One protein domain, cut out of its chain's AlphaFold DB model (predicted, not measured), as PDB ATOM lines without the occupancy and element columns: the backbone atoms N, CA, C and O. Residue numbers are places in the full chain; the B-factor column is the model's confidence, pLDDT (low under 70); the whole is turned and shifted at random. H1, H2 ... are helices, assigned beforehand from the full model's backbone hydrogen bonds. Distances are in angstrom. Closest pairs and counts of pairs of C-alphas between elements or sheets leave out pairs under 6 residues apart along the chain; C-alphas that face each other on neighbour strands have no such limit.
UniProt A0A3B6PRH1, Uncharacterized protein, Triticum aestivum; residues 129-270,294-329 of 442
ATOM      1  N   SER A 129      87.448 110.448  93.019       89.62
ATOM      2  CA  SER A 129      86.966 111.795  93.313       89.62
ATOM      3  C   SER A 129      86.704 112.554  92.013       89.62
ATOM      4  O   SER A 129      87.630 112.879  91.268       89.62
ATOM      5  N   LEU A 130      85.431 112.870  91.752       91.12
ATOM      6  CA  LEU A 130      85.045 113.716  90.615       91.12
ATOM      7  C   LEU A 130      85.560 115.149  90.770       91.12
ATOM      8  O   LEU A 130      85.940 115.766  89.782       91.12
ATOM      9  N   TRP A 131      85.640 115.646  92.006       89.62
ATOM     10  CA  TRP A 131      86.235 116.947  92.309       89.62
ATOM     11  C   TRP A 131      87.709 117.002  91.919       89.62
ATOM     12  O   TRP A 131      88.154 117.989  91.341       89.62
ATOM     13  N   HIS A 132      88.462 115.935  92.201       91.19
ATOM     14  CA  HIS A 132      89.863 115.865  91.805       91.19
ATOM     15  C   HIS A 132      90.010 115.831  90.279       91.19
ATOM     16  O   HIS A 132      90.755 116.641  89.733       91.19
ATOM     17  N   LEU A 133      89.244 114.974  89.590       93.38
ATOM     18  CA  LEU A 133      89.247 114.908  88.124       93.38
ATOM     19  C   LEU A 133      88.870 116.260  87.491       93.38
ATOM     20  O   LEU A 133      89.560 116.739  86.595       93.38
ATOM     21  N   GLY A 134      87.807 116.900  87.981       93.31
ATOM     22  CA  GLY A 134      87.386 118.224  87.527       93.31
ATOM     23  C   GLY A 134      88.440 119.301  87.796       93.31
ATOM     24  O   GLY A 134      88.673 120.151  86.941       93.31
ATOM     25  N   GLY A 135      89.127 119.232  88.938       92.88
ATOM     26  CA  GLY A 135      90.224 120.136  89.282       92.88
ATOM     27  C   GLY A 135      91.439 119.993  88.364       92.88
ATOM     28  O   GLY A 135      92.015 121.004  87.974       92.88
ATOM     29  N   LEU A 136      91.808 118.766  87.973       94.56
ATOM     30  CA  LEU A 136      92.871 118.527  86.983       94.56
ATOM     31  C   LEU A 136      92.518 119.175  85.638       94.56
ATOM     32  O   LEU A 136      93.314 119.930  85.082       94.56
ATOM     33  N   VAL A 137      91.286 118.962  85.170       95.38
ATOM     34  CA  VAL A 137      90.767 119.569  83.934       95.38
ATOM     35  C   VAL A 137      90.763 121.098  84.014       95.38
ATOM     36  O   VAL A 137      91.212 121.770  83.088       95.38
ATOM     37  N   GLN A 138      90.321 121.668  85.135       94.25
ATOM     38  CA  GLN A 138      90.252 123.119  85.310       94.25
ATOM     39  C   GLN A 138      91.640 123.785  85.296       94.25
ATOM     40  O   GLN A 138      91.783 124.892  84.771       94.25
ATOM     41  N   ARG A 139      92.664 123.096  85.817       93.69
ATOM     42  CA  ARG A 139      94.071 123.532  85.769       93.69
ATOM     43  C   ARG A 139      94.748 123.286  84.417       93.69
ATOM     44  O   ARG A 139      95.872 123.727  84.232       93.69
ATOM     45  N   GLY A 140      94.091 122.593  83.484       92.00
ATOM     46  CA  GLY A 140      94.671 122.237  82.185       92.00
ATOM     47  C   GLY A 140      95.624 121.040  82.242       92.00
ATOM     48  O   GLY A 140      96.341 120.782  81.281       92.00
ATOM     49  N   GLN A 141      95.621 120.275  83.337       93.25
ATOM     50  CA  GLN A 141      96.411 119.053  83.490       93.25
ATOM     51  C   GLN A 141      95.695 117.871  82.822       93.25
ATOM     52  O   GLN A 141      95.197 116.953  83.478       93.25
ATOM     53  N   TRP A 142      95.569 117.922  81.496       90.12
ATOM     54  CA  TRP A 142      94.753 116.967  80.742       90.12
ATOM     55  C   TRP A 142      95.328 115.552  80.741       90.12
ATOM     56  O   TRP A 142      94.570 114.593  80.869       90.12
ATOM     57  N   LEU A 143      96.652 115.414  80.621       88.56
ATOM     58  CA  LEU A 143      97.308 114.108  80.636       88.56
ATOM     59  C   LEU A 143      97.151 113.437  82.007       88.56
ATOM     60  O   LEU A 143      96.693 112.299  82.071       88.56
ATOM     61  N   ASP A 144      97.386 114.182  83.092       90.88
ATOM     62  CA  ASP A 144      97.146 113.709  84.462       90.88
ATOM     63  C   ASP A 144      95.677 113.305  84.672       90.88
ATOM     64  O   ASP A 144      95.388 112.326  85.360       90.88
ATOM     65  N   ALA A 145      94.727 114.026  84.062       93.00
ATOM     66  CA  ALA A 145      93.307 113.677  84.108       93.00
ATOM     67  C   ALA A 145      93.004 112.358  83.374       93.00
ATOM     68  O   ALA A 145      92.214 111.553  83.876       93.00
ATOM     69  N   VAL A 146      93.637 112.112  82.220       89.56
ATOM     70  CA  VAL A 146      93.535 110.836  81.488       89.56
ATOM     71  C   VAL A 146      94.154 109.705  82.302       89.56
ATOM     72  O   VAL A 146      93.508 108.679  82.492       89.56
ATOM     73  N   GLU A 147      95.355 109.895  82.848       90.25
ATOM     74  CA  GLU A 147      96.003 108.897  83.701       90.25
ATOM     75  C   GLU A 147      95.188 108.603  84.960       90.25
ATOM     76  O   GLU A 147      95.080 107.452  85.386       90.25
ATOM     77  N   TYR A 148      94.595 109.630  85.570       91.75
ATOM     78  CA  TYR A 148      93.714 109.463  86.717       91.75
ATOM     79  C   TYR A 148      92.472 108.650  86.346       91.75
ATOM     80  O   TYR A 148      92.103 107.746  87.091       91.75
ATOM     81  N   LEU A 149      91.857 108.924  85.193       91.12
ATOM     82  CA  LEU A 149      90.703 108.184  84.683       91.12
ATOM     83  C   LEU A 149      91.049 106.719  84.356       91.12
ATOM     84  O   LEU A 149      90.335 105.810  84.790       91.12
ATOM     85  N   ASP A 150      92.158 106.482  83.654       88.56
ATOM     86  CA  ASP A 150      92.604 105.154  83.212       88.56
ATOM     87  C   ASP A 150      92.917 104.218  84.405       88.56
ATOM     88  O   ASP A 150      92.835 102.998  84.275       88.56
ATOM     89  N   ARG A 151      93.174 104.750  85.613       88.88
ATOM     90  CA  ARG A 151      93.307 103.943  86.850       88.88
ATOM     91  C   ARG A 151      92.016 103.237  87.272       88.88
ATOM     92  O   ARG A 151      92.099 102.259  88.021       88.88
ATOM     93  N   TYR A 152      90.854 103.755  86.871       87.44
ATOM     94  CA  TYR A 152      89.533 103.244  87.262       87.44
ATOM     95  C   TYR A 152      88.773 102.588  86.111       87.44
ATOM     96  O   TYR A 152      87.809 101.861  86.364       87.44
ATOM     97  N   LEU A 153      89.182 102.842  84.868       85.75
ATOM     98  CA  LEU A 153      88.614 102.183  83.703       85.75
ATOM     99  C   LEU A 153      89.189 100.768  83.523       85.75
ATOM    100  O   LEU A 153      90.308 100.481  83.959       85.75
ATOM    101  N   PRO A 154      88.431  99.856  82.889       77.75
ATOM    102  CA  PRO A 154      88.981  98.592  82.423       77.75
ATOM    103  C   PRO A 154      90.180  98.826  81.490       77.75
ATOM    104  O   PRO A 154      90.201  99.827  80.769       77.75
ATOM    105  N   PRO A 155      91.153  97.897  81.442       74.62
ATOM    106  CA  PRO A 155      92.231  97.962  80.464       74.62
ATOM    107  C   PRO A 155      91.670  98.065  79.037       74.62
ATOM    108  O   PRO A 155      90.611  97.492  78.767       74.62
ATOM    109  N   PRO A 156      92.388  98.699  78.094       61.81
ATOM    110  CA  PRO A 156      91.919  98.901  76.719       61.81
ATOM    111  C   PRO A 156      91.671  97.598  75.938       61.81
ATOM    112  O   PRO A 156      91.069  97.625  74.871       61.81
ATOM    113  N   THR A 157      92.115  96.456  76.465       61.25
ATOM    114  CA  THR A 157      91.842  95.112  75.935       61.25
ATOM    115  C   THR A 157      90.458  94.575  76.316       61.25
ATOM    116  O   THR A 157      89.993  93.607  75.719       61.25
ATOM    117  N   SER A 158      89.792  95.178  77.303       68.19
ATOM    118  CA  SER A 158      88.441  94.825  77.742       68.19
ATOM    119  C   SER A 158      87.403  95.667  76.999       68.19
ATOM    120  O   SER A 158      87.638  96.855  76.770       68.19
ATOM    121  N   PRO A 159      86.212  95.120  76.686       68.94
ATOM    122  CA  PRO A 159      85.113  95.934  76.185       68.94
ATOM    123  C   PRO A 159      84.779  97.037  77.202       68.94
ATOM    124  O   PRO A 159      84.439  96.751  78.352       68.94
ATOM    125  N   MET A 160      84.910  98.293  76.777       72.88
ATOM    126  CA  MET A 160      84.486  99.484  77.518       72.88
ATOM    127  C   MET A 160      83.139  99.963  76.985       72.88
ATOM    128  O   MET A 160      82.900  99.901  75.775       72.88
ATOM    129  N   SER A 161      82.282 100.498  77.853       81.31
ATOM    130  CA  SER A 161      81.058 101.171  77.431       81.31
ATOM    131  C   SER A 161      81.376 102.340  76.507       81.31
ATOM    132  O   SER A 161      82.424 102.986  76.605       81.31
ATOM    133  N   PHE A 162      80.423 102.657  75.632       82.31
ATOM    134  CA  PHE A 162      80.547 103.798  74.731       82.31
ATOM    135  C   PHE A 162      80.803 105.107  75.502       82.31
ATOM    136  O   PHE A 162      81.584 105.940  75.057       82.31
ATOM    137  N   ARG A 163      80.212 105.274  76.696       85.25
ATOM    138  CA  ARG A 163      80.393 106.472  77.535       85.25
ATOM    139  C   ARG A 163      81.811 106.592  78.072       85.25
ATOM    140  O   ARG A 163      82.365 107.686  78.041       85.25
ATOM    141  N   ALA A 164      82.404 105.482  78.511       85.25
ATOM    142  CA  ALA A 164      83.800 105.454  78.934       85.25
ATOM    143  C   ALA A 164      84.742 105.814  77.773       85.25
ATOM    144  O   ALA A 164      85.663 106.612  77.952       85.25
ATOM    145  N   GLN A 165      84.469 105.293  76.571       84.50
ATOM    146  CA  GLN A 165      85.235 105.621  75.366       84.50
ATOM    147  C   GLN A 165      85.116 107.107  74.998       84.50
ATOM    148  O   GLN A 165      86.133 107.761  74.779       84.50
ATOM    149  N   VAL A 166      83.897 107.661  74.993       87.25
ATOM    150  CA  VAL A 166      83.656 109.087  74.714       87.25
ATOM    151  C   VAL A 166      84.331 109.973  75.755       87.25
ATOM    152  O   VAL A 166      84.979 110.943  75.382       87.25
ATOM    153  N   LEU A 167      84.247 109.632  77.045       90.56
ATOM    154  CA  LEU A 167      84.892 110.391  78.120       90.56
ATOM    155  C   LEU A 167      86.409 110.443  77.947       90.56
ATOM    156  O   LEU A 167      87.013 111.515  78.023       90.56
ATOM    157  N   ARG A 168      87.020 109.288  77.684       88.25
ATOM    158  CA  ARG A 168      88.459 109.192  77.452       88.25
ATOM    159  C   ARG A 168      88.872 109.976  76.207       88.25
ATOM    160  O   ARG A 168      89.837 110.735  76.253       88.25
ATOM    161  N   GLN A 169      88.123 109.840  75.113       85.88
ATOM    162  CA  GLN A 169      88.410 110.549  73.868       85.88
ATOM    163  C   GLN A 169      88.223 112.064  74.007       85.88
ATOM    164  O   GLN A 169      89.027 112.826  73.481       85.88
ATOM    165  N   PHE A 170      87.214 112.507  74.757       89.81
ATOM    166  CA  PHE A 170      86.970 113.914  75.059       89.81
ATOM    167  C   PHE A 170      88.172 114.565  75.762       89.81
ATOM    168  O   PHE A 170      88.630 115.625  75.333       89.81
ATOM    169  N   LEU A 171      88.736 113.908  76.784       90.94
ATOM    170  CA  LEU A 171      89.934 114.400  77.476       90.94
ATOM    171  C   LEU A 171      91.160 114.450  76.552       90.94
ATOM    172  O   LEU A 171      91.894 115.436  76.558       90.94
ATOM    173  N   LEU A 172      91.357 113.423  75.718       86.81
ATOM    174  CA  LEU A 172      92.460 113.385  74.751       86.81
ATOM    175  C   LEU A 172      92.356 114.485  73.689       86.81
ATOM    176  O   LEU A 172      93.378 115.011  73.254       86.81
ATOM    177  N   MET A 173      91.144 114.843  73.259       84.75
ATOM    178  CA  MET A 173      90.948 115.937  72.305       84.75
ATOM    179  C   MET A 173      91.286 117.293  72.928       84.75
ATOM    180  O   MET A 173      92.015 118.067  72.315       84.75
ATOM    181  N   HIS A 174      90.856 117.552  74.166       87.75
ATOM    182  CA  HIS A 174      91.227 118.782  74.876       87.75
ATOM    183  C   HIS A 174      92.727 118.876  75.178       87.75
ATOM    184  O   HIS A 174      93.302 119.951  75.032       87.75
ATOM    185  N   TYR A 175      93.382 117.759  75.508       86.38
ATOM    186  CA  TYR A 175      94.845 117.702  75.616       86.38
ATOM    187  C   TYR A 175      95.530 118.153  74.316       86.38
ATOM    188  O   TYR A 175      96.437 118.978  74.340       86.38
ATOM    189  N   ARG A 176      95.053 117.669  73.162       80.69
ATOM    190  CA  ARG A 176      95.593 118.069  71.851       80.69
ATOM    191  C   ARG A 176      95.332 119.531  71.528       80.69
ATOM    192  O   ARG A 176      96.195 120.174  70.940       80.69
ATOM    193  N   PHE A 177      94.162 120.048  71.891       83.56
ATOM    194  CA  PHE A 177      93.854 121.467  71.735       83.56
ATOM    195  C   PHE A 177      94.809 122.327  72.559       83.56
ATOM    196  O   PHE A 177      95.358 123.278  72.017       83.56
ATOM    197  N   ALA A 178      95.078 121.952  73.811       85.38
ATOM    198  CA  ALA A 178      96.052 122.645  74.647       85.38
ATOM    199  C   ALA A 178      97.466 122.606  74.041       85.38
ATOM    200  O   ALA A 178      98.071 123.655  73.856       85.38
ATOM    201  N   ASN A 179      97.943 121.436  73.601       80.56
ATOM    202  CA  ASN A 179      99.253 121.322  72.947       80.56
ATOM    203  C   ASN A 179      99.361 122.187  71.679       80.56
ATOM    204  O   ASN A 179     100.394 122.809  71.436       80.56
ATOM    205  N   ALA A 180      98.296 122.249  70.873       78.25
ATOM    206  CA  ALA A 180      98.259 123.084  69.673       78.25
ATOM    207  C   ALA A 180      98.306 124.589  70.001       78.25
ATOM    208  O   ALA A 180      98.879 125.377  69.246       78.25
ATOM    209  N   VAL A 181      97.725 125.000  71.130       78.81
ATOM    210  CA  VAL A 181      97.803 126.382  71.630       78.81
ATOM    211  C   VAL A 181      99.209 126.718  72.090       78.81
ATOM    212  O   VAL A 181      99.720 127.770  71.723       78.81
ATOM    213  N   ASP A 182      99.866 125.790  72.780       79.50
ATOM    214  CA  ASP A 182     101.243 125.949  73.253       79.50
ATOM    215  C   ASP A 182     102.285 125.891  72.114       79.50
ATOM    216  O   ASP A 182     103.490 125.946  72.357       79.50
ATOM    217  N   GLY A 183     101.848 125.755  70.854       69.94
ATOM    218  CA  GLY A 183     102.731 125.644  69.690       69.94
ATOM    219  C   GLY A 183     103.520 124.332  69.654       69.94
ATOM    220  O   GLY A 183     104.423 124.163  68.831       69.94
ATOM    221  N   ILE A 184     103.170 123.381  70.522       69.56
ATOM    222  CA  ILE A 184     103.745 122.045  70.542       69.56
ATOM    223  C   ILE A 184     103.106 121.292  69.380       69.56
ATOM    224  O   ILE A 184     102.018 120.725  69.491       69.56
ATOM    225  N   VAL A 185     103.779 121.326  68.224       54.84
ATOM    226  CA  VAL A 185     103.375 120.574  67.031       54.84
ATOM    227  C   VAL A 185     103.512 119.092  67.344       54.84
ATOM    228  O   VAL A 185     104.563 118.471  67.163       54.84
ATOM    229  N   ASP A 186     102.433 118.523  67.857       50.66
ATOM    230  CA  ASP A 186     102.356 117.115  68.159       50.66
ATOM    231  C   ASP A 186     102.412 116.355  66.824       50.66
ATOM    232  O   ASP A 186     101.451 116.324  66.054       50.66
ATOM    233  N   LYS A 187     103.556 115.724  66.519       48.66
ATOM    234  CA  LYS A 187     103.713 114.834  65.347       48.66
ATOM    235  C   LYS A 187     102.694 113.680  65.364       48.66
ATOM    236  O   LYS A 187     102.581 112.946  64.385       48.66
ATOM    237  N   SER A 188     101.979 113.520  66.480       43.53
ATOM    238  CA  SER A 188     100.996 112.486  66.747       43.53
ATOM    239  C   SER A 188      99.534 112.939  66.680       43.53
ATOM    240  O   SER A 188      98.688 112.123  67.046       43.53
ATOM    241  N   VAL A 189      99.186 114.159  66.210       51.41
ATOM    242  CA  VAL A 189      97.764 114.465  65.921       51.41
ATOM    243  C   VAL A 189      97.270 113.370  64.973       51.41
ATOM    244  O   VAL A 189      97.735 113.313  63.830       51.41
ATOM    245  N   PRO A 190      96.409 112.437  65.419       49.06
ATOM    246  CA  PRO A 190      96.128 111.265  64.623       49.06
ATOM    247  C   PRO A 190      95.472 111.742  63.349       49.06
ATOM    248  O   PRO A 190      94.465 112.460  63.395       49.06
ATOM    249  N   ARG A 191      96.040 111.313  62.220       50.81
ATOM    250  CA  ARG A 191      95.480 111.527  60.884       50.81
ATOM    251  C   ARG A 191      93.970 111.289  60.862       50.81
ATOM    252  O   ARG A 191      93.273 112.025  60.190       50.81
ATOM    253  N   ASN A 192      93.476 110.372  61.688       52.47
ATOM    254  CA  ASN A 192      92.085 109.949  61.826       52.47
ATOM    255  C   ASN A 192      91.053 111.073  62.067       52.47
ATOM    256  O   ASN A 192      89.890 110.868  61.749       52.47
ATOM    257  N   TYR A 193      91.423 112.227  62.641       52.34
ATOM    258  CA  TYR A 193      90.479 113.348  62.861       52.34
ATOM    259  C   TYR A 193      90.671 114.516  61.882       52.34
ATOM    260  O   TYR A 193      89.811 115.387  61.770       52.34
ATOM    261  N   LEU A 194      91.802 114.544  61.171       55.09
ATOM    262  CA  LEU A 194      92.133 115.567  60.172       55.09
ATOM    263  C   LEU A 194      91.860 115.080  58.739       55.09
ATOM    264  O   LEU A 194      91.530 115.882  57.855       55.09
ATOM    265  N   GLN A 195      91.975 113.770  58.518       55.72
ATOM    266  CA  GLN A 195      91.703 113.062  57.275       55.72
ATOM    267  C   GLN A 195      90.342 112.379  57.385       55.72
ATOM    268  O   GLN A 195      90.112 111.566  58.274       55.72
ATOM    269  N   LEU A 196      89.441 112.738  56.474       57.41
ATOM    270  CA  LEU A 196      88.258 111.936  56.196       57.41
ATOM    271  C   LEU A 196      88.703 110.803  55.277       57.41
ATOM    272  O   LEU A 196      89.391 111.057  54.286       57.41
ATOM    273  N   ASP A 197      88.321 109.572  55.593       56.44
ATOM    274  CA  ASP A 197      88.476 108.470  54.650       56.44
ATOM    275  C   ASP A 197      87.488 108.686  53.498       56.44
ATOM    276  O   ASP A 197      86.293 108.440  53.635       56.44
ATOM    277  N   ASN A 198      87.991 109.120  52.341       55.59
ATOM    278  CA  ASN A 198      87.183 109.383  51.141       55.59
ATOM    279  C   ASN A 198      86.489 108.124  50.567       55.59
ATOM    280  O   ASN A 198      85.738 108.229  49.603       55.59
ATOM    281  N   GLY A 199      86.773 106.934  51.112       55.09
ATOM    282  CA  GLY A 199      86.238 105.644  50.662       55.09
ATOM    283  C   GLY A 199      85.040 105.114  51.459       55.09
ATOM    284  O   GLY A 199      84.577 104.013  51.170       55.09
ATOM    285  N   ARG A 200      84.549 105.843  52.473       60.94
ATOM    286  CA  ARG A 200      83.322 105.507  53.220       60.94
ATOM    287  C   ARG A 200      82.362 106.690  53.222       60.94
ATOM    288  O   ARG A 200      82.797 107.832  53.116       60.94
ATOM    289  N   ASP A 201      81.073 106.404  53.404       65.19
ATOM    290  CA  ASP A 201      80.067 107.434  53.658       65.19
ATOM    291  C   ASP A 201      80.475 108.241  54.895       65.19
ATOM    292  O   ASP A 201      80.519 107.729  56.017       65.19
ATOM    293  N   ILE A 202      80.835 109.502  54.666       72.62
ATOM    294  CA  ILE A 202      81.277 110.420  55.709       72.62
ATOM    295  C   ILE A 202      80.071 110.787  56.566       72.62
ATOM    296  O   ILE A 202      79.067 111.302  56.067       72.62
ATOM    297  N   SER A 203      80.183 110.557  57.870       78.19
ATOM    298  CA  SER A 203      79.112 110.884  58.792       78.19
ATOM    299  C   SER A 203      79.073 112.379  59.121       78.19
ATOM    300  O   SER A 203      80.072 113.101  59.038       78.19
ATOM    301  N   HIS A 204      77.897 112.869  59.509       81.75
ATOM    302  CA  HIS A 204      77.742 114.255  59.945       81.75
ATOM    303  C   HIS A 204      78.584 114.548  61.199       81.75
ATOM    304  O   HIS A 204      79.225 115.602  61.279       81.75
ATOM    305  N   ALA A 205      78.660 113.595  62.132       77.81
ATOM    306  CA  ALA A 205      79.509 113.695  63.309       77.81
ATOM    307  C   ALA A 205      80.991 113.828  62.939       77.81
ATOM    308  O   ALA A 205      81.693 114.663  63.509       77.81
ATOM    309  N   ASP A 206      81.462 113.060  61.951       77.06
ATOM    310  CA  ASP A 206      82.846 113.129  61.471       77.06
ATOM    311  C   ASP A 206      83.177 114.515  60.904       77.06
ATOM    312  O   ASP A 206      84.226 115.085  61.216       77.06
ATOM    313  N   LEU A 207      82.258 115.112  60.135       81.31
ATOM    314  CA  LEU A 207      82.418 116.479  59.628       81.31
ATOM    315  C   LEU A 207      82.468 117.513  60.756       81.31
ATOM    316  O   LEU A 207      83.297 118.425  60.709       81.31
ATOM    317  N   ARG A 208      81.620 117.377  61.784       85.06
ATOM    318  CA  ARG A 208      81.622 118.274  62.951       85.06
ATOM    319  C   ARG A 208      82.915 118.166  63.746       85.06
ATOM    320  O   ARG A 208      83.539 119.188  64.025       85.06
ATOM    321  N   LEU A 209      83.338 116.945  64.068       81.06
ATOM    322  CA  LEU A 209      84.582 116.686  64.793       81.06
ATOM    323  C   LEU A 209      85.787 117.230  64.030       81.06
ATOM    324  O   LEU A 209      86.648 117.879  64.628       81.06
ATOM    325  N   ARG A 210      85.824 117.025  62.709       79.12
ATOM    326  CA  ARG A 210      86.860 117.590  61.846       79.12
ATOM    327  C   ARG A 210      86.832 119.112  61.866       79.12
ATOM    328  O   ARG A 210      87.876 119.720  62.059       79.12
ATOM    329  N   SER A 211      85.663 119.725  61.694       80.25
ATOM    330  CA  SER A 211      85.507 121.183  61.696       80.25
ATOM    331  C   SER A 211      86.024 121.810  62.995       80.25
ATOM    332  O   SER A 211      86.874 122.695  62.944       80.25
ATOM    333  N   ILE A 212      85.603 121.278  64.152       81.00
ATOM    334  CA  ILE A 212      86.065 121.726  65.479       81.00
ATOM    335  C   ILE A 212      87.577 121.514  65.635       81.00
ATOM    336  O   ILE A 212      88.284 122.362  66.168       81.00
ATOM    337  N   SER A 213      88.097 120.377  65.168       78.75
ATOM    338  CA  SER A 213      89.526 120.080  65.287       78.75
ATOM    339  C   SER A 213      90.370 121.016  64.425       78.75
ATOM    340  O   SER A 213      91.374 121.535  64.896       78.75
ATOM    341  N   LEU A 214      89.962 121.270  63.178       76.12
ATOM    342  CA  LEU A 214      90.668 122.175  62.270       76.12
ATOM    343  C   LEU A 214      90.611 123.623  62.764       76.12
ATOM    344  O   LEU A 214      91.626 124.311  62.701       76.12
ATOM    345  N   SER A 215      89.465 124.071  63.286       75.56
ATOM    346  CA  SER A 215      89.297 125.448  63.763       75.56
ATOM    347  C   SER A 215      90.123 125.785  65.000       75.56
ATOM    348  O   SER A 215      90.265 126.963  65.298       75.56
ATOM    349  N   ILE A 216      90.655 124.789  65.712       74.50
ATOM    350  CA  ILE A 216      91.497 124.984  66.900       74.50
ATOM    351  C   ILE A 216      92.952 124.617  66.601       74.50
ATOM    352  O   ILE A 216      93.856 125.388  66.903       74.50
ATOM    353  N   ILE A 217      93.186 123.449  65.993       70.25
ATOM    354  CA  ILE A 217      94.534 122.909  65.760       70.25
ATOM    355  C   ILE A 217      95.226 123.626  64.599       70.25
ATOM    356  O   ILE A 217      96.427 123.866  64.660       70.25
ATOM    357  N   LEU A 218      94.483 123.954  63.537       66.06
ATOM    358  CA  LEU A 218      95.013 124.649  62.357       66.06
ATOM    359  C   LEU A 218      94.594 126.122  62.304       66.06
ATOM    360  O   LEU A 218      94.813 126.788  61.292       66.06
ATOM    361  N   ALA A 219      93.967 126.628  63.366       65.38
ATOM    362  CA  ALA A 219      93.597 128.029  63.452       65.38
ATOM    363  C   ALA A 219      94.837 128.927  63.405       65.38
ATOM    364  O   ALA A 219      95.844 128.664  64.074       65.38
ATOM    365  N   VAL A 220      94.703 130.039  62.677       64.56
ATOM    366  CA  VAL A 220      95.623 131.182  62.743       64.56
ATOM    367  C   VAL A 220      95.807 131.569  64.215       64.56
ATOM    368  O   VAL A 220      94.838 131.515  64.977       64.56
ATOM    369  N   ASP A 221      97.033 131.921  64.624       66.88
ATOM    370  CA  ASP A 221      97.383 132.261  66.017       66.88
ATOM    371  C   ASP A 221      96.362 133.207  66.680       66.88
ATOM    372  O   ASP A 221      96.053 133.059  67.858       66.88
ATOM    373  N   GLU A 222      95.751 134.106  65.904       66.56
ATOM    374  CA  GLU A 222      94.706 135.037  66.342       66.56
ATOM    375  C   GLU A 222      93.459 134.363  66.938       66.56
ATOM    376  O   GLU A 222      92.927 134.827  67.944       66.56
ATOM    377  N   VAL A 223      92.984 133.252  66.364       66.94
ATOM    378  CA  VAL A 223      91.814 132.527  66.897       66.94
ATOM    379  C   VAL A 223      92.168 131.848  68.219       66.94
ATOM    380  O   VAL A 223      91.352 131.831  69.139       66.94
ATOM    381  N   ARG A 224      93.398 131.333  68.339       71.94
ATOM    382  CA  ARG A 224      93.906 130.725  69.577       71.94
ATOM    383  C   ARG A 224      94.117 131.772  70.672       71.94
ATOM    384  O   ARG A 224      93.796 131.498  71.828       71.94
ATOM    385  N   ALA A 225      94.592 132.962  70.298       73.38
ATOM    386  CA  ALA A 225      94.805 134.096  71.194       73.38
ATOM    387  C   ALA A 225      93.490 134.717  71.698       73.38
ATOM    388  O   ALA A 225      93.407 135.120  72.853       73.38
ATOM    389  N   ASN A 226      92.447 134.745  70.863       79.06
ATOM    390  CA  ASN A 226      91.130 135.281  71.227       79.06
ATOM    391  C   ASN A 226      90.239 134.272  71.975       79.06
ATOM    392  O   ASN A 226      89.078 134.563  72.275       79.06
ATOM    393  N   MET A 227      90.740 133.072  72.269       83.81
ATOM    394  CA  MET A 227      89.968 132.048  72.959       83.81
ATOM    395  C   MET A 227      90.141 132.145  74.481       83.81
ATOM    396  O   MET A 227      91.248 132.057  75.008       83.81
ATOM    397  N   ASP A 228      89.033 132.275  75.213       89.25
ATOM    398  CA  ASP A 228      88.996 132.158  76.671       89.25
ATOM    399  C   ASP A 228      89.147 130.691  77.102       89.25
ATOM    400  O   ASP A 228      88.176 129.971  77.372       89.25
ATOM    401  N   TRP A 229      90.400 130.252  77.189       88.94
ATOM    402  CA  TRP A 229      90.759 128.914  77.644       88.94
ATOM    403  C   TRP A 229      90.329 128.623  79.084       88.94
ATOM    404  O   TRP A 229      90.134 127.457  79.431       88.94
ATOM    405  N   GLU A 230      90.144 129.639  79.928       91.81
ATOM    406  CA  GLU A 230      89.641 129.425  81.282       91.81
ATOM    407  C   GLU A 230      88.175 128.985  81.247       91.81
ATOM    408  O   GLU A 230      87.805 127.995  81.887       91.81
ATOM    409  N   THR A 231      87.349 129.655  80.440       91.94
ATOM    410  CA  THR A 231      85.948 129.266  80.250       91.94
ATOM    411  C   THR A 231      85.815 127.897  79.583       91.94
ATOM    412  O   THR A 231      84.976 127.101  80.022       91.94
ATOM    413  N   VAL A 232      86.673 127.565  78.610       92.31
ATOM    414  CA  VAL A 232      86.719 126.217  78.007       92.31
ATOM    415  C   VAL A 232      87.002 125.157  79.069       92.31
ATOM    416  O   VAL A 232      86.238 124.200  79.206       92.31
ATOM    417  N   ARG A 233      88.054 125.345  79.879       94.94
ATOM    418  CA  ARG A 233      88.428 124.409  80.954       94.94
ATOM    419  C   ARG A 233      87.337 124.271  82.013       94.94
ATOM    420  O   ARG A 233      87.039 123.159  82.448       94.94
ATOM    421  N   ARG A 234      86.702 125.380  82.400       94.19
ATOM    422  CA  ARG A 234      85.599 125.397  83.373       94.19
ATOM    423  C   ARG A 234      84.383 124.619  82.865       94.19
ATOM    424  O   ARG A 234      83.783 123.860  83.617       94.19
ATOM    425  N   LYS A 235      84.016 124.764  81.588       93.88
ATOM    426  CA  LYS A 235      82.919 123.978  81.004       93.88
ATOM    427  C   LYS A 235      83.300 122.517  80.798       93.88
ATOM    428  O   LYS A 235      82.484 121.636  81.067       93.88
ATOM    429  N   ALA A 236      84.537 122.249  80.387       94.12
ATOM    430  CA  ALA A 236      85.047 120.892  80.248       94.12
ATOM    431  C   ALA A 236      85.030 120.137  81.586       94.12
ATOM    432  O   ALA A 236      84.625 118.976  81.610       94.12
ATOM    433  N   SER A 237      85.383 120.775  82.708       94.94
ATOM    434  CA  SER A 237      85.364 120.119  84.026       94.94
ATOM    435  C   SER A 237      83.949 119.710  84.456       94.94
ATOM    436  O   SER A 237      83.751 118.611  84.989       94.94
ATOM    437  N   LEU A 238      82.946 120.543  84.158       93.19
ATOM    438  CA  LEU A 238      81.533 120.236  84.386       93.19
ATOM    439  C   LEU A 238      81.056 119.086  83.491       93.19
ATOM    440  O   LEU A 238      80.443 118.134  83.981       93.19
ATOM    441  N   ALA A 239      81.382 119.138  82.197       92.62
ATOM    442  CA  ALA A 239      81.032 118.098  81.233       92.62
ATOM    443  C   ALA A 239      81.639 116.738  81.617       92.62
ATOM    444  O   ALA A 239      80.937 115.725  81.624       92.62
ATOM    445  N   VAL A 240      82.911 116.727  82.024       93.62
ATOM    446  CA  VAL A 240      83.630 115.540  82.509       93.62
ATOM    447  C   VAL A 240      82.979 114.979  83.765       93.62
ATOM    448  O   VAL A 240      82.734 113.777  83.831       93.62
ATOM    449  N   SER A 241      82.635 115.828  84.735       91.19
ATOM    450  CA  SER A 241      81.973 115.389  85.971       91.19
ATOM    451  C   SER A 241      80.608 114.748  85.687       91.19
ATOM    452  O   SER A 241      80.305 113.671  86.208       91.19
ATOM    453  N   ARG A 242      79.809 115.360  84.798       91.50
ATOM    454  CA  ARG A 242      78.502 114.844  84.349       91.50
ATOM    455  C   ARG A 242      78.640 113.504  83.624       91.50
ATOM    456  O   ARG A 242      77.898 112.559  83.910       91.50
ATOM    457  N   LEU A 243      79.590 113.410  82.696       90.75
ATOM    458  CA  LEU A 243      79.809 112.214  81.887       90.75
ATOM    459  C   LEU A 243      80.384 111.062  82.722       90.75
ATOM    460  O   LEU A 243      79.910 109.930  82.610       90.75
ATOM    461  N   ALA A 244      81.323 111.342  83.627       90.31
ATOM    462  CA  ALA A 244      81.884 110.356  84.545       90.31
ATOM    463  C   ALA A 244      80.819 109.781  85.494       90.31
ATOM    464  O   ALA A 244      80.730 108.564  85.642       90.31
ATOM    465  N   GLY A 245      79.944 110.621  86.065       86.75
ATOM    466  CA  GLY A 245      78.814 110.157  86.888       86.75
ATOM    467  C   GLY A 245      77.804 109.292  86.121       86.75
ATOM    468  O   GLY A 245      77.156 108.413  86.691       86.75
ATOM    469  N   SER A 246      77.715 109.505  84.809       85.50
ATOM    470  CA  SER A 246      76.835 108.780  83.892       85.50
ATOM    471  C   SER A 246      77.460 107.497  83.319       85.50
ATOM    472  O   SER A 246      76.776 106.757  82.605       85.50
ATOM    473  N   THR A 247      78.738 107.234  83.607       87.75
ATOM    474  CA  THR A 247      79.510 106.100  83.079       87.75
ATOM    475  C   THR A 247      79.368 104.883  84.006       87.75
ATOM    476  O   THR A 247      79.691 104.975  85.197       87.75
ATOM    477  N   PRO A 248      78.874 103.732  83.512       83.38
ATOM    478  CA  PRO A 248      78.537 102.594  84.368       83.38
ATOM    479  C   PRO A 248      79.754 101.964  85.061       83.38
ATOM    480  O   PRO A 248      79.641 101.540  86.212       83.38
ATOM    481  N   GLU A 249      80.924 101.957  84.421       86.06
ATOM    482  CA  GLU A 249      82.175 101.429  84.981       86.06
ATOM    483  C   GLU A 249      82.619 102.207  86.220       86.06
ATOM    484  O   GLU A 249      83.096 101.633  87.200       86.06
ATOM    485  N   LEU A 250      82.415 103.524  86.196       86.94
ATOM    486  CA  LEU A 250      82.864 104.422  87.253       86.94
ATOM    487  C   LEU A 250      81.868 104.501  88.411       86.94
ATOM    488  O   LEU A 250      82.262 104.830  89.531       86.94
ATOM    489  N   ARG A 251      80.594 104.141  88.195       84.38
ATOM    490  CA  ARG A 251      79.532 104.201  89.219       84.38
ATOM    491  C   ARG A 251      79.942 103.507  90.521       84.38
ATOM    492  O   ARG A 251      79.683 104.012  91.612       84.38
ATOM    493  N   GLY A 252      80.614 102.361  90.413       80.69
ATOM    494  CA  GLY A 252      81.076 101.585  91.564       80.69
ATOM    495  C   GLY A 252      82.254 102.199  92.330       80.69
ATOM    496  O   GLY A 252      82.548 101.726  93.431       80.69
ATOM    497  N   CYS A 253      82.942 103.189  91.760       85.12
ATOM    498  CA  CYS A 253      84.103 103.882  92.331       85.12
ATOM    499  C   CYS A 253      83.748 105.303  92.800       85.12
ATOM    500  O   CYS A 253      84.317 105.778  93.779       85.12
ATOM    501  N   ILE A 254      82.792 105.961  92.143       87.88
ATOM    502  CA  ILE A 254      82.368 107.329  92.467       87.88
ATOM    503  C   ILE A 254      81.531 107.357  93.747       87.88
ATOM    504  O   ILE A 254      81.826 108.118  94.662       87.88
ATOM    505  N   ALA A 255      80.495 106.521  93.848       84.81
ATOM    506  CA  ALA A 255      79.640 106.528  95.031       84.81
ATOM    507  C   ALA A 255      80.400 105.964  96.238       84.81
ATOM    508  O   ALA A 255      81.034 104.912  96.131       84.81
ATOM    509  N   LEU A 256      80.321 106.608  97.397       82.25
ATOM    510  CA  LEU A 256      80.762 106.014  98.659       82.25
ATOM    511  C   LEU A 256      79.594 105.253  99.302       82.25
ATOM    512  O   LEU A 256      78.434 105.611  99.092       82.25
ATOM    513  N   PRO A 257      79.859 104.148 100.021       79.69
ATOM    514  CA  PRO A 257      78.814 103.490 100.789       79.69
ATOM    515  C   PRO A 257      78.286 104.456 101.850       79.69
ATOM    516  O   PRO A 257      79.078 105.138 102.492       79.69
ATOM    517  N   ALA A 258      76.971 104.468 102.073       68.88
ATOM    518  CA  ALA A 258      76.396 105.147 103.226       68.88
ATOM    519  C   ALA A 258      76.909 104.452 104.496       68.88
ATOM    520  O   ALA A 258      76.455 103.361 104.854       68.88
ATOM    521  N   THR A 259      77.924 105.030 105.130       61.81
ATOM    522  CA  THR A 259      78.418 104.576 106.424       61.81
ATOM    523  C   THR A 259      77.746 105.396 107.505       61.81
ATOM    524  O   THR A 259      77.671 106.612 107.406       61.81
ATOM    525  N   SER A 260      77.237 104.737 108.547       58.06
ATOM    526  CA  SER A 260      76.912 105.475 109.766       58.06
ATOM    527  C   SER A 260      78.228 105.973 110.372       58.06
ATOM    528  O   SER A 260      79.240 105.275 110.272       58.06
ATOM    529  N   ASN A 261      78.212 107.141 111.019       60.31
ATOM    530  CA  ASN A 261      79.379 107.828 111.602       60.31
ATOM    531  C   ASN A 261      80.126 107.020 112.687       60.31
ATOM    532  O   ASN A 261      80.974 107.547 113.401       60.31
ATOM    533  N   LYS A 262      79.787 105.745 112.882       63.81
ATOM    534  CA  LYS A 262      80.328 104.893 113.929       63.81
ATOM    535  C   LYS A 262      81.453 104.017 113.377       63.81
ATOM    536  O   LYS A 262      81.257 103.209 112.467       63.81
ATOM    537  N   LEU A 263      82.616 104.115 114.018       61.06
ATOM    538  CA  LEU A 263      83.864 103.427 113.666       61.06
ATOM    539  C   LEU A 263      83.713 101.899 113.496       61.06
ATOM    540  O   LEU A 263      84.400 101.286 112.685       61.06
ATOM    541  N   HIS A 264      82.767 101.263 114.191       61.53
ATOM    542  CA  HIS A 264      82.529  99.819 114.077       61.53
ATOM    543  C   HIS A 264      82.009  99.359 112.706       61.53
ATOM    544  O   HIS A 264      82.073  98.170 112.407       61.53
ATOM    545  N   HIS A 265      81.514 100.264 111.858       62.94
ATOM    546  CA  HIS A 265      81.181  99.925 110.470       62.94
ATOM    547  C   HIS A 265      82.403  99.925 109.541       62.94
ATOM    548  O   HIS A 265      82.341  99.334 108.460       62.94
ATOM    549  N   VAL A 266      83.489 100.572 109.967       60.09
ATOM    550  CA  VAL A 266      84.771 100.690 109.262       60.09
ATOM    551  C   VAL A 266      85.712  99.548 109.629       60.09
ATOM    552  O   VAL A 266      86.457  99.061 108.779       60.09
ATOM    553  N   LEU A 267      85.647  99.104 110.886       59.50
ATOM    554  CA  LEU A 267      86.414  97.965 111.370       59.50
ATOM    555  C   LEU A 267      86.089  96.694 110.564       59.50
ATOM    556  O   LEU A 267      84.988  96.570 110.009       59.50
ATOM    557  N   PRO A 268      87.039  95.741 110.486       54.59
ATOM    558  CA  PRO A 268      86.826  94.457 109.839       54.59
ATOM    559  C   PRO A 268      85.468  93.882 110.240       54.59
ATOM    560  O   PRO A 268      85.145  93.827 111.426       54.59
ATOM    561  N   ILE A 269      84.690  93.386 109.270       52.56
ATOM    562  CA  ILE A 269      83.732  92.320 109.583       52.56
ATOM    563  C   ILE A 269      84.610  91.243 110.206       52.56
ATOM    564  O   ILE A 269      85.430  90.667 109.492       52.56
ATOM    565  N   ALA A 270      84.559  91.115 111.530       43.97
ATOM    566  CA  ALA A 270      85.549  90.382 112.293       43.97
ATOM    567  C   ALA A 270      85.526  88.906 111.883       43.97
ATOM    568  O   ALA A 270      84.786  88.092 112.431       43.97
ATOM    569  N   ALA A 294      65.769  84.190  93.931       65.00
ATOM    570  CA  ALA A 294      66.093  85.535  94.401       65.00
ATOM    571  C   ALA A 294      67.355  86.078  93.718       65.00
ATOM    572  O   ALA A 294      67.337  87.202  93.238       65.00
ATOM    573  N   LEU A 295      68.402  85.261  93.576       64.19
ATOM    574  CA  LEU A 295      69.601  85.590  92.805       64.19
ATOM    575  C   LEU A 295      69.283  85.750  91.323       64.19
ATOM    576  O   LEU A 295      69.755  86.694  90.721       64.19
ATOM    577  N   LYS A 296      68.446  84.897  90.730       66.00
ATOM    578  CA  LYS A 296      68.038  85.006  89.324       66.00
ATOM    579  C   LYS A 296      67.162  86.234  89.090       66.00
ATOM    580  O   LYS A 296      67.327  86.879  88.070       66.00
ATOM    581  N   ARG A 297      66.295  86.609  90.037       65.50
ATOM    582  CA  ARG A 297      65.535  87.872  90.016       65.50
ATOM    583  C   ARG A 297      66.427  89.081  90.245       65.50
ATOM    584  O   ARG A 297      66.228  90.075  89.575       65.50
ATOM    585  N   PHE A 298      67.417  88.995  91.128       53.25
ATOM    586  CA  PHE A 298      68.394  90.055  91.357       53.25
ATOM    587  C   PHE A 298      69.308  90.230  90.145       53.25
ATOM    588  O   PHE A 298      69.525  91.343  89.708       53.25
ATOM    589  N   LEU A 299      69.770  89.139  89.535       47.50
ATOM    590  CA  LEU A 299      70.535  89.150  88.295       47.50
ATOM    591  C   LEU A 299      69.675  89.584  87.110       47.50
ATOM    592  O   LEU A 299      70.188  90.290  86.260       47.50
ATOM    593  N   ALA A 300      68.387  89.229  87.053       52.66
ATOM    594  CA  ALA A 300      67.453  89.713  86.034       52.66
ATOM    595  C   ALA A 300      67.087  91.187  86.241       52.66
ATOM    596  O   ALA A 300      66.952  91.902  85.265       52.66
ATOM    597  N   PHE A 301      66.994  91.660  87.484       44.28
ATOM    598  CA  PHE A 301      66.806  93.066  87.841       44.28
ATOM    599  C   PHE A 301      68.062  93.881  87.537       44.28
ATOM    600  O   PHE A 301      67.982  94.926  86.906       44.28
ATOM    601  N   CYS A 302      69.240  93.370  87.899       36.22
ATOM    602  CA  CYS A 302      70.519  93.928  87.485       36.22
ATOM    603  C   CYS A 302      70.658  93.876  85.970       36.22
ATOM    604  O   CYS A 302      71.144  94.838  85.413       36.22
ATOM    605  N   SER A 303      70.192  92.826  85.292       34.66
ATOM    606  CA  SER A 303      70.189  92.761  83.828       34.66
ATOM    607  C   SER A 303      69.173  93.731  83.235       34.66
ATOM    608  O   SER A 303      69.497  94.357  82.253       34.66
ATOM    609  N   GLN A 304      68.002  93.956  83.829       43.84
ATOM    610  CA  GLN A 304      67.032  94.959  83.366       43.84
ATOM    611  C   GLN A 304      67.504  96.397  83.638       43.84
ATOM    612  O   GLN A 304      67.224  97.278  82.837       43.84
ATOM    613  N   GLN A 305      68.272  96.641  84.707       35.28
ATOM    614  CA  GLN A 305      68.896  97.944  84.984       35.28
ATOM    615  C   GLN A 305      70.245  98.155  84.266       35.28
ATOM    616  O   GLN A 305      70.618  99.301  84.022       35.28
ATOM    617  N   LEU A 306      70.981  97.089  83.920       33.56
ATOM    618  CA  LEU A 306      72.168  97.125  83.047       33.56
ATOM    619  C   LEU A 306      71.816  97.006  81.558       33.56
ATOM    620  O   LEU A 306      72.681  97.250  80.724       33.56
ATOM    621  N   MET A 307      70.569  96.680  81.218       27.81
ATOM    622  CA  MET A 307      70.006  96.780  79.870       27.81
ATOM    623  C   MET A 307      69.236  98.097  79.731       27.81
ATOM    624  O   MET A 307      68.124  98.146  79.218       27.81
ATOM    625  N   VAL A 308      69.866  99.205  80.124       32.19
ATOM    626  CA  VAL A 308      69.840 100.342  79.197       32.19
ATOM    627  C   VAL A 308      70.601  99.834  77.974       32.19
ATOM    628  O   VAL A 308      71.669  99.253  78.183       32.19
ATOM    629  N   PRO A 309      70.100  99.951  76.735       34.09
ATOM    630  CA  PRO A 309      70.836  99.485  75.569       34.09
ATOM    631  C   PRO A 309      72.157 100.264  75.491       34.09
ATOM    632  O   PRO A 309      72.232 101.353  74.945       34.09
ATOM    633  N   SER A 310      73.216  99.720  76.092       43.25
ATOM    634  CA  SER A 310      74.565 100.292  76.117       43.25
ATOM    635  C   SER A 310      75.336  99.920  74.847       43.25
ATOM    636  O   SER A 310      76.567  99.893  74.839       43.25
ATOM    637  N   ILE A 311      74.616  99.642  73.764       43.28
ATOM    638  CA  ILE A 311      75.172  99.580  72.421       43.28
ATOM    639  C   ILE A 311      74.799 100.913  71.780       43.28
ATOM    640  O   ILE A 311      73.952 100.980  70.897       43.28
ATOM    641  N   GLY A 312      75.395 101.993  72.292       55.50
ATOM    642  CA  GLY A 312      75.436 103.226  71.521       55.50
ATOM    643  C   GLY A 312      76.185 102.900  70.237       55.50
ATOM    644  O   GLY A 312      77.279 102.327  70.290       55.50
ATOM    645  N   SER A 313      75.573 103.166  69.086       71.94
ATOM    646  CA  SER A 313      76.261 102.965  67.810       71.94
ATOM    647  C   SER A 313      77.546 103.806  67.784       71.94
ATOM    648  O   SER A 313      77.633 104.834  68.459       71.94
ATOM    649  N   LEU A 314      78.553 103.401  67.001       75.50
ATOM    650  CA  LEU A 314      79.768 104.210  66.816       75.50
ATOM    651  C   LEU A 314      79.423 105.656  66.412       75.50
ATOM    652  O   LEU A 314      80.087 106.593  66.841       75.50
ATOM    653  N   GLU A 315      78.355 105.825  65.633       77.31
ATOM    654  CA  GLU A 315      77.861 107.128  65.200       77.31
ATOM    655  C   GLU A 315      77.293 107.964  66.352       77.31
ATOM    656  O   GLU A 315      77.612 109.140  66.486       77.31
ATOM    657  N   GLU A 316      76.519 107.350  67.242       83.00
ATOM    658  CA  GLU A 316      75.985 108.017  68.432       83.00
ATOM    659  C   GLU A 316      77.104 108.461  69.384       83.00
ATOM    660  O   GLU A 316      77.048 109.548  69.959       83.00
ATOM    661  N   ALA A 317      78.162 107.655  69.517       81.06
ATOM    662  CA  ALA A 317      79.339 108.026  70.294       81.06
ATOM    663  C   ALA A 317      80.079 109.228  69.681       81.06
ATOM    664  O   ALA A 317      80.520 110.118  70.413       81.06
ATOM    665  N   LYS A 318      80.194 109.273  68.348       81.38
ATOM    666  CA  LYS A 318      80.800 110.400  67.628       81.38
ATOM    667  C   LYS A 318      79.969 111.674  67.760       81.38
ATOM    668  O   LYS A 318      80.548 112.719  68.040       81.38
ATOM    669  N   GLU A 319      78.644 111.597  67.613       86.62
ATOM    670  CA  GLU A 319      77.764 112.760  67.802       86.62
ATOM    671  C   GLU A 319      77.825 113.271  69.245       86.62
ATOM    672  O   GLU A 319      78.027 114.463  69.457       86.62
ATOM    673  N   LEU A 320      77.774 112.381  70.245       87.94
ATOM    674  CA  LEU A 320      77.911 112.776  71.652       87.94
ATOM    675  C   LEU A 320      79.253 113.475  71.913       87.94
ATOM    676  O   LEU A 320      79.306 114.480  72.623       87.94
ATOM    677  N   LEU A 321      80.346 112.957  71.347       88.12
ATOM    678  CA  LEU A 321      81.656 113.595  71.444       88.12
ATOM    679  C   LEU A 321      81.653 114.977  70.777       88.12
ATOM    680  O   LEU A 321      82.174 115.927  71.357       88.12
ATOM    681  N   ALA A 322      81.060 115.096  69.587       86.56
ATOM    682  CA  ALA A 322      80.960 116.358  68.863       86.56
ATOM    683  C   ALA A 322      80.156 117.397  69.652       86.56
ATOM    684  O   ALA A 322      80.596 118.539  69.765       86.56
ATOM    685  N   ASP A 323      79.032 116.998  70.247       90.31
ATOM    686  CA  ASP A 323      78.198 117.853  71.092       90.31
ATOM    687  C   ASP A 323      78.947 118.330  72.338       90.31
ATOM    688  O   ASP A 323      78.914 119.517  72.653       90.31
ATOM    689  N   LEU A 324      79.679 117.442  73.017       91.31
ATOM    690  CA  LEU A 324      80.470 117.806  74.196       91.31
ATOM    691  C   LEU A 324      81.619 118.763  73.852       91.31
ATOM    692  O   LEU A 324      81.887 119.712  74.592       91.31
ATOM    693  N   LEU A 325      82.321 118.525  72.741       88.94
ATOM    694  CA  LEU A 325      83.387 119.420  72.291       88.94
ATOM    695  C   LEU A 325      82.817 120.782  71.897       88.94
ATOM    696  O   LEU A 325      83.330 121.805  72.336       88.94
ATOM    697  N   ASP A 326      81.714 120.809  71.158       88.94
ATOM    698  CA  ASP A 326      81.035 122.041  70.767       88.94
ATOM    699  C   ASP A 326      80.507 122.828  71.985       88.94
ATOM    700  O   ASP A 326      80.729 124.035  72.081       88.94
ATOM    701  N   GLU A 327      79.898 122.151  72.968       90.69
ATOM    702  CA  GLU A 327      79.410 122.743  74.227       90.69
ATOM    703  C   GLU A 327      80.537 123.405  75.039       90.69
ATOM    704  O   GLU A 327      80.306 124.403  75.731       90.69
ATOM    705  N   THR A 328      81.756 122.868  74.957       91.12
ATOM    706  CA  THR A 328      82.897 123.307  75.776       91.12
ATOM    707  C   THR A 328      83.801 124.307  75.065       91.12
ATOM    708  O   THR A 328      84.279 125.239  75.707       91.12
ATOM    709  N   VAL A 329      83.978 124.180  73.749       87.88
ATOM    710  CA  VAL A 329      84.821 125.053  72.916       87.88
ATOM    711  C   VAL A 329      84.086 126.329  72.516       87.88
ATOM    712  O   VAL A 329      84.628 127.419  72.690       87.88
TER     713      VAL A 329
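Overview. This is residues 129 to 270 and 294 to 329 of the 442 residues of an uncharacterized protein of Triticum aestivum (UniProt A0A3B6PRH1). Picture a body of helices packed round H3, with two arms that stick out toward one end of the longest axis: residues 256 to 270 and, beyond a cut, residues 294 to 305 of H9. H3, H5, H7 and H10 form a four-helix bundle, and the hairpin of H1 and H2 packs on it, H1 on H7 and H2 on H3. The printed part has 178 residues with ten named helices, H1 to H10 in chain order, and no named strand; the class is all helix. The whole is loose, with a radius of gyration of the C-alphas of 19.4 A, and spans 64 by 38 by 26 A.

Arrangement. Start at H1, residues 130 to 138, a helical hairpin with H2, residues 142 to 150; the closest C-alphas, of Leu 136 and Ala 145, are 5.7 A apart. H2 and H3, residues 162 to 181, form another hairpin, a shallow tilt of 19 degrees, with C-alphas Trp 142 and Tyr 175 closest at 5.2 A. Next, H4, residues 191 to 194, touches H5, residues 204 to 217, closest at C-alphas Tyr 193 and Arg 210, 5.7 A. H5 touches H3 with residues 213 to 217 alone, closest at C-alphas Ile 217 and Ala 180, 5.4 A. H6, residues 221 to 225, touches no helix. H7, residues 229 to 245, touches H1 at a shallow tilt of 24 degrees, opposite ways, with C-alphas Ser 237 and Gly 134 4.5 A apart at the closest. H7 touches H3 with residues 240 to 244 alone, closest at C-alphas Leu 243 and Leu 167, 6.6 A. H8, residues 248 to 254, only just touches H7, only at the corner, with 3 pairs of C-alphas within 8 A, those of Gly 245 and Arg 251 closest at 6.4 A. H9, residues 294 to 306, touches no helix. H10, residues 314 to 329, touches H3, H5 and H7, with closest C-alphas Leu 321 and Val 166 at 5.9 A, Glu 319 and Ala 205 at 4.9 A, and Thr 328 and Lys 235 at 5.3 A. Every O i to N i+4 pair is within hydrogen-bond range in H1, H2, H3, H5, H6, H7, H9 and H10; H8 has 1 of 3, with 2 of 4 O i to N i+3 pairs, and H4 is too short for such a pair.

Along the chain. Find C-alpha 130 at (85.045, 113.716, 90.615), where H1 begins. H3 runs 28.6 A from C-alpha 162 at (80.547, 103.798, 74.731), H5 19.8 A, H7 24.1 A and H9 17.3 A. H10 runs 22.3 A to C-alpha 329 at (84.821, 125.053, 72.916).

Size, cuts and confidence. The farthest C-alphas, of Val 220 and Ala 270, are 65.0 A apart. Residues 271 to 293 are not printed; C-alphas 270 and 294 are 26.9 A apart across the cut. The link from H2 to H3 is long. The model's pLDDT is under 70 at residues 156 to 159, 183 to 201, 218 to 223, 258 to 270 and 294 to 312.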